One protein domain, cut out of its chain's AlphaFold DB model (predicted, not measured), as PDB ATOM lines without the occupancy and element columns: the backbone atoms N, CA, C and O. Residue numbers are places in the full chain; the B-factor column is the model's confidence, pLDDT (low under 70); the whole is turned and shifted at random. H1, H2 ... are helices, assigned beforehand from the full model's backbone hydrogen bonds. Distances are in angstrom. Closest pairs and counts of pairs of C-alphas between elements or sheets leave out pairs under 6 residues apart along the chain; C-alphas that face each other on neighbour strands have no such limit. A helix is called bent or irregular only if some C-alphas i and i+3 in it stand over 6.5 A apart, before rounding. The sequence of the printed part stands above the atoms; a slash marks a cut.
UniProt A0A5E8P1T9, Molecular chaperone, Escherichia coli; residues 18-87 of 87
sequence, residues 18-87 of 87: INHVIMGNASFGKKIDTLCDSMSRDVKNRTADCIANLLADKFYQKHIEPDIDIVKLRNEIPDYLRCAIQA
ATOM      1  N   ILE A  18     178.731 181.001 194.394       96.19
ATOM      2  CA  ILE A  18     178.963 179.616 194.834       96.19
ATOM      3  C   ILE A  18     177.710 179.068 195.526       96.19
ATOM      4  O   ILE A  18     177.221 177.997 195.169       96.19
ATOM      5  N   ASN A  19     177.146 179.834 196.467       95.94
ATOM      6  CA  ASN A  19     175.909 179.466 197.155       95.94
ATOM      7  C   ASN A  19     174.740 179.342 196.170       95.94
ATOM      8  O   ASN A  19     173.990 178.370 196.228       95.94
ATOM      9  N   HIS A  20     174.615 180.277 195.225       95.12
ATOM     10  CA  HIS A  20     173.562 180.224 194.209       95.12
ATOM     11  C   HIS A  20     173.657 178.959 193.337       95.12
ATOM     12  O   HIS A  20     172.653 178.291 193.095       95.12
ATOM     13  N   VAL A  21     174.868 178.592 192.909       97.06
ATOM     14  CA  VAL A  21     175.119 177.380 192.114       97.06
ATOM     15  C   VAL A  21     174.793 176.113 192.906       97.06
ATOM     16  O   VAL A  21     174.185 175.195 192.356       97.06
ATOM     17  N   ILE A  22     175.155 176.052 194.192       96.50
ATOM     18  CA  ILE A  22     174.834 174.907 195.056       96.50
ATOM     19  C   ILE A  22     173.319 174.780 195.240       96.50
ATOM     20  O   ILE A  22     172.773 173.696 195.043       96.50
ATOM     21  N   MET A  23     172.629 175.878 195.553       94.75
ATOM     22  CA  MET A  23     171.176 175.884 195.760       94.75
ATOM     23  C   MET A  23     170.397 175.544 194.482       94.75
ATOM     24  O   MET A  23     169.360 174.890 194.551       94.75
ATOM     25  N   GLY A  24     170.911 175.931 193.311       95.25
ATOM     26  CA  GLY A  24     170.351 175.554 192.011       95.25
ATOM     27  C   GLY A  24     170.701 174.131 191.555       95.25
ATOM     28  O   GLY A  24     170.204 173.672 190.526       95.25
ATOM     29  N   ASN A  25     171.559 173.407 192.279       97.50
ATOM     30  CA  ASN A  25     172.005 172.082 191.872       97.50
ATOM     31  C   ASN A  25     170.954 171.004 192.189       97.50
ATOM     32  O   ASN A  25     170.619 170.741 193.343       97.50
ATOM     33  N   ALA A  26     170.494 170.288 191.160       97.12
ATOM     34  CA  ALA A  26     169.474 169.249 191.317       97.12
ATOM     35  C   ALA A  26     169.910 168.076 192.220       97.12
ATOM     36  O   ALA A  26     169.081 167.492 192.917       97.12
ATOM     37  N   SER A  27     171.197 167.710 192.221       97.44
ATOM     38  CA  SER A  27     171.719 166.642 193.089       97.44
ATOM     39  C   SER A  27     171.730 167.074 194.554       97.44
ATOM     40  O   SER A  27     171.364 166.291 195.431       97.44
ATOM     41  N   PHE A  28     172.086 168.332 194.820       97.50
ATOM     42  CA  PHE A  28     171.981 168.929 196.147       97.50
ATOM     43  C   PHE A  28     170.529 168.928 196.638       97.50
ATOM     44  O   PHE A  28     170.261 168.371 197.700       97.50
ATOM     45  N   GLY A  29     169.591 169.435 195.828       97.06
ATOM     46  CA  GLY A  29     168.162 169.433 196.156       97.06
ATOM     47  C   GLY A  29     167.647 168.040 196.532       97.06
ATOM     48  O   GLY A  29     167.113 167.862 197.621       97.06
ATOM     49  N   LYS A  30     167.937 167.018 195.716       97.94
ATOM     50  CA  LYS A  30     167.556 165.620 196.005       97.94
ATOM     51  C   LYS A  30     168.135 165.089 197.321       97.94
ATOM     52  O   LYS A  30     167.466 164.343 198.036       97.94
ATOM     53  N   LYS A  31     169.382 165.444 197.649       97.81
ATOM     54  CA  LYS A  31     170.016 165.048 198.917       97.81
ATOM     55  C   LYS A  31     169.340 165.718 200.111       97.81
ATOM     56  O   LYS A  31     169.123 165.045 201.112       97.81
ATOM     57  N   ILE A  32     168.983 166.997 199.998       97.94
ATOM     58  CA  ILE A  32     168.235 167.717 201.035       97.94
ATOM     59  C   ILE A  32     166.825 167.151 201.187       97.94
ATOM     60  O   ILE A  32     166.386 166.936 202.311       97.94
ATOM     61  N   ASP A  33     166.137 166.862 200.083       96.94
ATOM     62  CA  ASP A  33     164.810 166.242 200.098       96.94
ATOM     63  C   ASP A  33     164.828 164.917 200.862       96.94
ATOM     64  O   ASP A  33     163.961 164.675 201.691       96.94
ATOM     65  N   THR A  34     165.857 164.101 200.622       97.75
ATOM     66  CA  THR A  34     166.041 162.807 201.293       97.75
ATOM     67  C   THR A  34     166.408 162.981 202.770       97.75
ATOM     68  O   THR A  34     165.884 162.281 203.628       97.75
ATOM     69  N   LEU A  35     167.323 163.904 203.085       97.00
ATOM     70  CA  LEU A  35     167.791 164.146 204.454       97.00
ATOM     71  C   LEU A  35     166.694 164.731 205.351       97.00
ATOM     72  O   LEU A  35     166.638 164.431 206.540       97.00
ATOM     73  N   CYS A  36     165.853 165.593 204.787       96.94
ATOM     74  CA  CYS A  36     164.772 166.279 205.482       96.94
ATOM     75  C   CYS A  36     163.409 165.647 205.190       96.94
ATOM     76  O   CYS A  36     162.394 166.343 205.269       96.94
ATOM     77  N   ASP A  37     163.375 164.360 204.839       96.69
ATOM     78  CA  ASP A  37     162.116 163.668 204.611       96.69
ATOM     79  C   ASP A  37     161.228 163.753 205.861       96.69
ATOM     80  O   ASP A  37     161.703 163.679 206.997       96.69
ATOM     81  N   SER A  38     159.934 163.982 205.650       94.56
ATOM     82  CA  SER A  38     158.939 164.217 206.710       94.56
ATOM     83  C   SER A  38     159.187 165.430 207.634       94.56
ATOM     84  O   SER A  38     158.423 165.640 208.578       94.56
ATOM     85  N   MET A  39     160.202 166.263 207.379       97.00
ATOM     86  CA  MET A  39     160.444 167.497 208.140       97.00
ATOM     87  C   MET A  39     159.590 168.656 207.618       97.00
ATOM     88  O   MET A  39     159.204 168.705 206.448       97.00
ATOM     89  N   SER A  40     159.332 169.648 208.477       97.38
ATOM     90  CA  SER A  40     158.648 170.869 208.046       97.38
ATOM     91  C   SER A  40     159.473 171.629 207.006       97.38
ATOM     92  O   SER A  40     160.705 171.557 206.968       97.38
ATOM     93  N   ARG A  41     158.785 172.419 206.175       96.06
ATOM     94  CA  ARG A  41     159.436 173.257 205.163       96.06
ATOM     95  C   ARG A  41     160.463 174.209 205.780       96.06
ATOM     96  O   ARG A  41     161.528 174.394 205.203       96.06
ATOM     97  N   ASP A  42     160.175 174.769 206.951       97.75
ATOM     98  CA  ASP A  42     161.091 175.668 207.655       97.75
ATOM     99  C   ASP A  42     162.376 174.965 208.092       97.75
ATOM    100  O   ASP A  42     163.471 175.493 207.888       97.75
ATOM    101  N   VAL A  43     162.258 173.756 208.651       97.31
ATOM    102  CA  VAL A  43     163.421 172.942 209.032       97.31
ATOM    103  C   VAL A  43     164.223 172.575 207.789       97.31
ATOM    104  O   VAL A  43     165.440 172.736 207.780       97.31
ATOM    105  N   LYS A  44     163.549 172.158 206.715       97.75
ATOM    106  CA  LYS A  44     164.194 171.828 205.443       97.75
ATOM    107  C   LYS A  44     164.958 173.013 204.852       97.75
ATOM    108  O   LYS A  44     166.112 172.844 204.475       97.75
ATOM    109  N   ASN A  45     164.356 174.201 204.810       96.69
ATOM    110  CA  ASN A  45     165.001 175.407 204.285       96.69
ATOM    111  C   ASN A  45     166.241 175.779 205.108       96.69
ATOM    112  O   ASN A  45     167.314 175.962 204.547       96.69
ATOM    113  N   ARG A  46     166.128 175.798 206.444       97.56
ATOM    114  CA  ARG A  46     167.269 176.090 207.328       97.56
ATOM    115  C   ARG A  46     168.394 175.068 207.178       97.56
ATOM    116  O   ARG A  46     169.565 175.440 207.163       97.56
ATOM    117  N   THR A  47     168.049 173.787 207.056       97.31
ATOM    118  CA  THR A  47     169.026 172.722 206.812       97.31
ATOM    119  C   THR A  47     169.703 172.891 205.454       97.31
ATOM    120  O   THR A  47     170.926 172.785 205.376       97.31
ATOM    121  N   ALA A  48     168.942 173.200 204.400       97.38
ATOM    122  CA  ALA A  48     169.480 173.470 203.070       97.38
ATOM    123  C   ALA A  48     170.480 174.632 203.104       97.38
ATOM    124  O   ALA A  48     171.614 174.462 202.665       97.38
ATOM    125  N   ASP A  49     170.100 175.762 203.703       96.69
ATOM    126  CA  ASP A  49     170.956 176.946 203.807       96.69
ATOM    127  C   ASP A  49     172.240 176.651 204.596       96.69
ATOM    128  O   ASP A  49     173.335 177.053 204.198       96.69
ATOM    129  N   CYS A  50     172.134 175.909 205.701       96.56
ATOM    130  CA  CYS A  50     173.286 175.523 206.513       96.56
ATOM    131  C   CYS A  50     174.273 174.650 205.723       96.56
ATOM    132  O   CYS A  50     175.475 174.930 205.681       96.56
ATOM    133  N   ILE A  51     173.770 173.614 205.046       97.25
ATOM    134  CA  ILE A  51     174.616 172.694 204.279       97.25
ATOM    135  C   ILE A  51     175.183 173.388 203.035       97.25
ATOM    136  O   ILE A  51     176.349 173.168 202.708       97.25
ATOM    137  N   ALA A  52     174.411 174.245 202.363       97.38
ATOM    138  CA  ALA A  52     174.884 175.005 201.210       97.38
ATOM    139  C   ALA A  52     176.074 175.899 201.580       97.38
ATOM    140  O   ALA A  52     177.107 175.825 200.918       97.38
ATOM    141  N   ASN A  53     175.980 176.639 202.692       95.94
ATOM    142  CA  ASN A  53     177.089 177.460 203.179       95.94
ATOM    143  C   ASN A  53     178.320 176.617 203.543       95.94
ATOM    144  O   ASN A  53     179.434 176.967 203.163       95.94
ATOM    145  N   LEU A  54     178.136 175.464 204.196       95.56
ATOM    146  CA  LEU A  54     179.247 174.558 204.510       95.56
ATOM    147  C   LEU A  54     179.945 174.027 203.247       95.56
ATOM    148  O   LEU A  54     181.167 173.877 203.212       95.56
ATOM    149  N   LEU A  55     179.178 173.697 202.207       96.31
ATOM    150  CA  LEU A  55     179.728 173.257 200.926       96.31
ATOM    151  C   LEU A  55     180.421 174.407 200.189       96.31
ATOM    152  O   LEU A  55     181.479 174.188 199.598       96.31
ATOM    153  N   ALA A  56     179.864 175.617 200.257       96.06
ATOM    154  CA  ALA A  56     180.452 176.811 199.667       96.06
ATOM    155  C   ALA A  56     181.805 177.147 200.301       96.06
ATOM    156  O   ALA A  56     182.758 177.405 199.571       96.06
ATOM    157  N   ASP A  57     181.924 177.047 201.626       94.81
ATOM    158  CA  ASP A  57     183.192 177.207 202.346       94.81
ATOM    159  C   ASP A  57     184.249 176.218 201.865       94.81
ATOM    160  O   ASP A  57     185.365 176.596 201.514       94.81
ATOM    161  N   LYS A  58     183.880 174.930 201.821       94.75
ATOM    162  CA  LYS A  58     184.783 173.865 201.376       94.75
ATOM    163  C   LYS A  58     185.228 174.084 199.939       94.75
ATOM    164  O   LYS A  58     186.385 173.831 199.618       94.75
ATOM    165  N   PHE A  59     184.320 174.533 199.077       95.56
ATOM    166  CA  PHE A  59     184.642 174.851 197.693       95.56
ATOM    167  C   PHE A  59     185.590 176.049 197.604       95.56
ATOM    168  O   PHE A  59     186.611 175.956 196.932       95.56
ATOM    169  N   TYR A  60     185.279 177.143 198.304       94.06
ATOM    170  CA  TYR A  60     186.085 178.362 198.324       94.06
ATOM    171  C   TYR A  60     187.511 178.078 198.796       94.06
ATOM    172  O   TYR A  60     188.463 178.396 198.089       94.06
ATOM    173  N   GLN A  61     187.657 177.397 199.933       93.88
ATOM    174  CA  GLN A  61     188.967 177.041 200.461       93.88
ATOM    175  C   GLN A  61     189.691 176.069 199.523       93.88
ATOM    176  O   GLN A  61     190.864 176.229 199.246       93.88
ATOM    177  N   LYS A  62     189.020 175.069 198.947       95.25
ATOM    178  CA  LYS A  62     189.715 174.111 198.074       95.25
ATOM    179  C   LYS A  62     190.139 174.694 196.719       95.25
ATOM    180  O   LYS A  62     191.110 174.211 196.142       95.25
ATOM    181  N   HIS A  63     189.388 175.652 196.176       95.00
ATOM    182  CA  HIS A  63     189.488 176.028 194.761       95.00
ATOM    183  C   HIS A  63     189.732 177.514 194.484       95.00
ATOM    184  O   HIS A  63     190.029 177.840 193.338       95.00
ATOM    185  N   ILE A  64     189.592 178.401 195.472       92.56
ATOM    186  CA  ILE A  64     189.735 179.854 195.286       92.56
ATOM    187  C   ILE A  64     190.852 180.392 196.179       92.56
ATOM    188  O   ILE A  64     191.828 180.905 195.650       92.56
ATOM    189  N   GLU A  65     190.749 180.212 197.499       91.12
ATOM    190  CA  GLU A  65     191.763 180.670 198.463       91.12
ATOM    191  C   GLU A  65     192.188 179.531 199.419       91.12
ATOM    192  O   GLU A  65     191.668 179.428 200.535       91.12
ATOM    193  N   PRO A  66     193.128 178.657 199.003       89.12
ATOM    194  CA  PRO A  66     193.601 177.511 199.795       89.12
ATOM    195  C   PRO A  66     194.248 177.850 201.128       89.12
ATOM    196  O   PRO A  66     194.144 177.066 202.073       89.12
ATOM    197  N   ASP A  67     194.867 179.021 201.216       91.12
ATOM    198  CA  ASP A  67     195.604 179.449 202.403       91.12
ATOM    199  C   ASP A  67     194.694 180.048 203.487       91.12
ATOM    200  O   ASP A  67     195.149 180.397 204.579       91.12
ATOM    201  N   ILE A  68     193.388 180.156 203.216       89.50
ATOM    202  CA  ILE A  68     192.427 180.768 204.127       89.50
ATOM    203  C   ILE A  68     191.650 179.697 204.877       89.50
ATOM    204  O   ILE A  68     190.831 178.970 204.320       89.50
ATOM    205  N   ASP A  69     191.841 179.670 206.193       91.06
ATOM    206  CA  ASP A  69     190.988 178.906 207.097       91.06
ATOM    207  C   ASP A  69     189.676 179.670 207.348       91.06
ATOM    208  O   ASP A  69     189.545 180.466 208.287       91.06
ATOM    209  N   ILE A  70     188.701 179.447 206.462       91.06
ATOM    210  CA  ILE A  70     187.385 180.101 206.495       91.06
ATOM    211  C   ILE A  70     186.588 179.729 207.757       91.06
ATOM    212  O   ILE A  70     185.823 180.543 208.280       91.06
ATOM    213  N   VAL A  71     186.796 178.519 208.290       89.31
ATOM    214  CA  VAL A  71     186.131 178.046 209.511       89.31
ATOM    215  C   VAL A  71     186.682 178.794 210.717       89.31
ATOM    216  O   VAL A  71     185.906 179.312 211.521       89.31
ATOM    217  N   LYS A  72     188.009 178.917 210.817       91.88
ATOM    218  CA  LYS A  72     188.652 179.737 211.845       91.88
ATOM    219  C   LYS A  72     188.208 181.191 211.749       91.88
ATOM    220  O   LYS A  72     187.809 181.748 212.765       91.88
ATOM    221  N   LEU A  73     188.200 181.780 210.549       90.31
ATOM    222  CA  LEU A  73     187.728 183.153 210.349       90.31
ATOM    223  C   LEU A  73     186.304 183.340 210.891       90.31
ATOM    224  O   LEU A  73     186.072 184.259 211.669       90.31
ATOM    225  N   ARG A  74     185.365 182.449 210.544       90.25
ATOM    226  CA  ARG A  74     183.983 182.509 211.047       90.25
ATOM    227  C   ARG A  74     183.915 182.439 212.570       90.25
ATOM    228  O   ARG A  74     183.153 183.188 213.174       90.25
ATOM    229  N   ASN A  75     184.696 181.547 213.173       91.94
ATOM    230  CA  ASN A  75     184.715 181.364 214.622       91.94
ATOM    231  C   ASN A  75     185.323 182.565 215.360       91.94
ATOM    232  O   ASN A  75     184.962 182.800 216.508       91.94
ATOM    233  N   GLU A  76     186.198 183.339 214.711       92.31
ATOM    234  CA  GLU A  76     186.793 184.555 215.278       92.31
ATOM    235  C   GLU A  76     185.888 185.802 215.132       92.31
ATOM    236  O   GLU A  76     186.086 186.779 215.855       92.31
ATOM    237  N   ILE A  77     184.876 185.806 214.243       91.00
ATOM    238  CA  ILE A  77     183.972 186.965 214.030       91.00
ATOM    239  C   ILE A  77     183.361 187.507 215.336       91.00
ATOM    240  O   ILE A  77     183.395 188.726 215.523       91.00
ATOM    241  N   PRO A  78     182.820 186.680 216.255       93.50
ATOM    242  CA  PRO A  78     182.264 187.176 217.513       93.50
ATOM    243  C   PRO A  78     183.273 187.960 218.361       93.50
ATOM    244  O   PRO A  78     182.908 188.972 218.961       93.50
ATOM    245  N   ASP A  79     184.536 187.536 218.374       92.06
ATOM    246  CA  ASP A  79     185.595 188.219 219.119       92.06
ATOM    247  C   ASP A  79     185.986 189.537 218.445       92.06
ATOM    248  O   ASP A  79     186.120 190.551 219.130       92.06
ATOM    249  N   TYR A  80     186.076 189.574 217.108       89.69
ATOM    250  CA  TYR A  80     186.272 190.835 216.380       89.69
ATOM    251  C   TYR A  80     185.153 191.841 216.674       89.69
ATOM    252  O   TYR A  80     185.436 193.018 216.903       89.69
ATOM    253  N   LEU A  81     183.896 191.385 216.710       90.88
ATOM    254  CA  LEU A  81     182.749 192.233 217.044       90.88
ATOM    255  C   LEU A  81     182.825 192.744 218.485       90.88
ATOM    256  O   LEU A  81     182.630 193.935 218.718       90.88
ATOM    257  N   ARG A  82     183.144 191.872 219.449       93.19
ATOM    258  CA  ARG A  82     183.308 192.269 220.855       93.19
ATOM    259  C   ARG A  82     184.387 193.343 221.003       93.19
ATOM    260  O   ARG A  82     184.124 194.360 221.637       93.19
ATOM    261  N   CYS A  83     185.553 193.145 220.391       89.38
ATOM    262  CA  CYS A  83     186.647 194.116 220.417       89.38
ATOM    263  C   CYS A  83     186.253 195.458 219.784       89.38
ATOM    264  O   CYS A  83     186.617 196.502 220.310       89.38
ATOM    265  N   ALA A  84     185.494 195.442 218.684       88.19
ATOM    266  CA  ALA A  84     185.062 196.662 218.003       88.19
ATOM    267  C   ALA A  84     183.988 197.453 218.770       88.19
ATOM    268  O   ALA A  84     183.918 198.664 218.618       88.19
ATOM    269  N   ILE A  85     183.145 196.782 219.565       90.00
ATOM    270  CA  ILE A  85     182.084 197.423 220.364       90.00
ATOM    271  C   ILE A  85     182.624 197.971 221.698       90.00
ATOM    272  O   ILE A  85     182.054 198.902 222.256       90.00
ATOM    273  N   GLN A  86     183.687 197.366 222.239       79.31
ATOM    274  CA  GLN A  86     184.315 197.786 223.499       79.31
ATOM    275  C   GLN A  86     185.360 198.902 223.337       79.31
ATOM    276  O   GLN A  86     185.787 199.458 224.349       79.31
ATOM    277  N   ALA A  87     185.792 199.182 222.105       55.91
ATOM    278  CA  ALA A  87     186.697 200.277 221.751       55.91
ATOM    279  C   ALA A  87     185.932 201.593 221.554       55.91
ATOM    280  O   ALA A  87     186.516 202.649 221.885       55.91
TER     281      ALA A  87
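Overview. This is residues 18 to 87 of the 87 residues of the protein "Molecular chaperone" of Escherichia coli (UniProt A0A5E8P1T9). A long straight helix, H3, is the spine of the model; the short helices H1 and H2 pack on it, and H4 turns away near its far end as an arm, of which residues 72 to 87 stick out. H1 and H2 come first in the chain, and a loop after H2 leads back into H3, with residues 37 to 43 standing free at that turn. The printed part has 70 residues with four named helices in the order H1, H2, H3, H4 and no named strand, and its class is all helix. The whole is loose, with a radius of gyration of the C-alphas of 15.6 A, and flat, spanning 47 by 29 by 16 A.

Arrangement. H1, residues 18 to 23, and H2, residues 26 to 35, are close but not clearly touching; their closest C-alphas, of Ile 22 and Phe 28, are 6.7 A apart. They run the same way at a steep tilt of 60 degrees. H3, residues 41 to 63, is the hub, touching the three other helices. H1 touches H3, with the C-alphas of Ile 18 and Ala 56 closest at 5.8 A, and they run opposite ways at a tilt of 35.3 degrees, only just steep. H2 touches H3, which meets it with residues 44 to 48 alone; the closest C-alphas, of Ile 32 and Ala 48, are 6.2 A apart, and the helices run opposite ways at a steep tilt of 52 degrees. H4, residues 70 to 86, only just touches H3, with 3 pairs of C-alphas within 8 A. H3 touches H4 with residues 57 to 61 alone, and H4 touches H3 with residues 70 to 71 alone; the closest C-alphas, of Asp 57 and Ile 70, are 6.6 A apart, and the two lines are about perpendicular at 76 degrees. H1 and H4 are apart, and so are H2 and H4. Every O i to N i+4 pair is within hydrogen-bond range in H1, H2 and H3, and 11 of 13 are in H4.

Along the chain. H1 begins at C-alpha 18, at (178.963, 179.616, 194.834), and is 8.7 A long from first to last C-alpha. H2 is 14.2 A long. H3, the longest helix, runs 31.9 A from C-alpha 41 at (159.436, 173.257, 205.163) to C-alpha 63 at (189.488, 176.028, 194.761). H4 is 24.7 A long and ends at C-alpha 86, at (184.315, 197.786, 223.499). It has a kink of 35 degrees near residue 78 and is irregular, but only just: C-alphas 75 and 78 are 6.9 A apart.

Size, cuts and confidence. The two C-alphas farthest apart, of Ser 38 and Ala 87, are 47.9 A apart. Without the stretches that stand free, the body spans 34 by 18 by 14 A. The printed part has no cut and ends at residue 87, the chain's last. The links from H1 to H2 and from H2 to H3 are tight, and that from H3 to H4 is short. The mean pLDDT of the printed part is 93.9, and residue 87 is the one printed residue under 70.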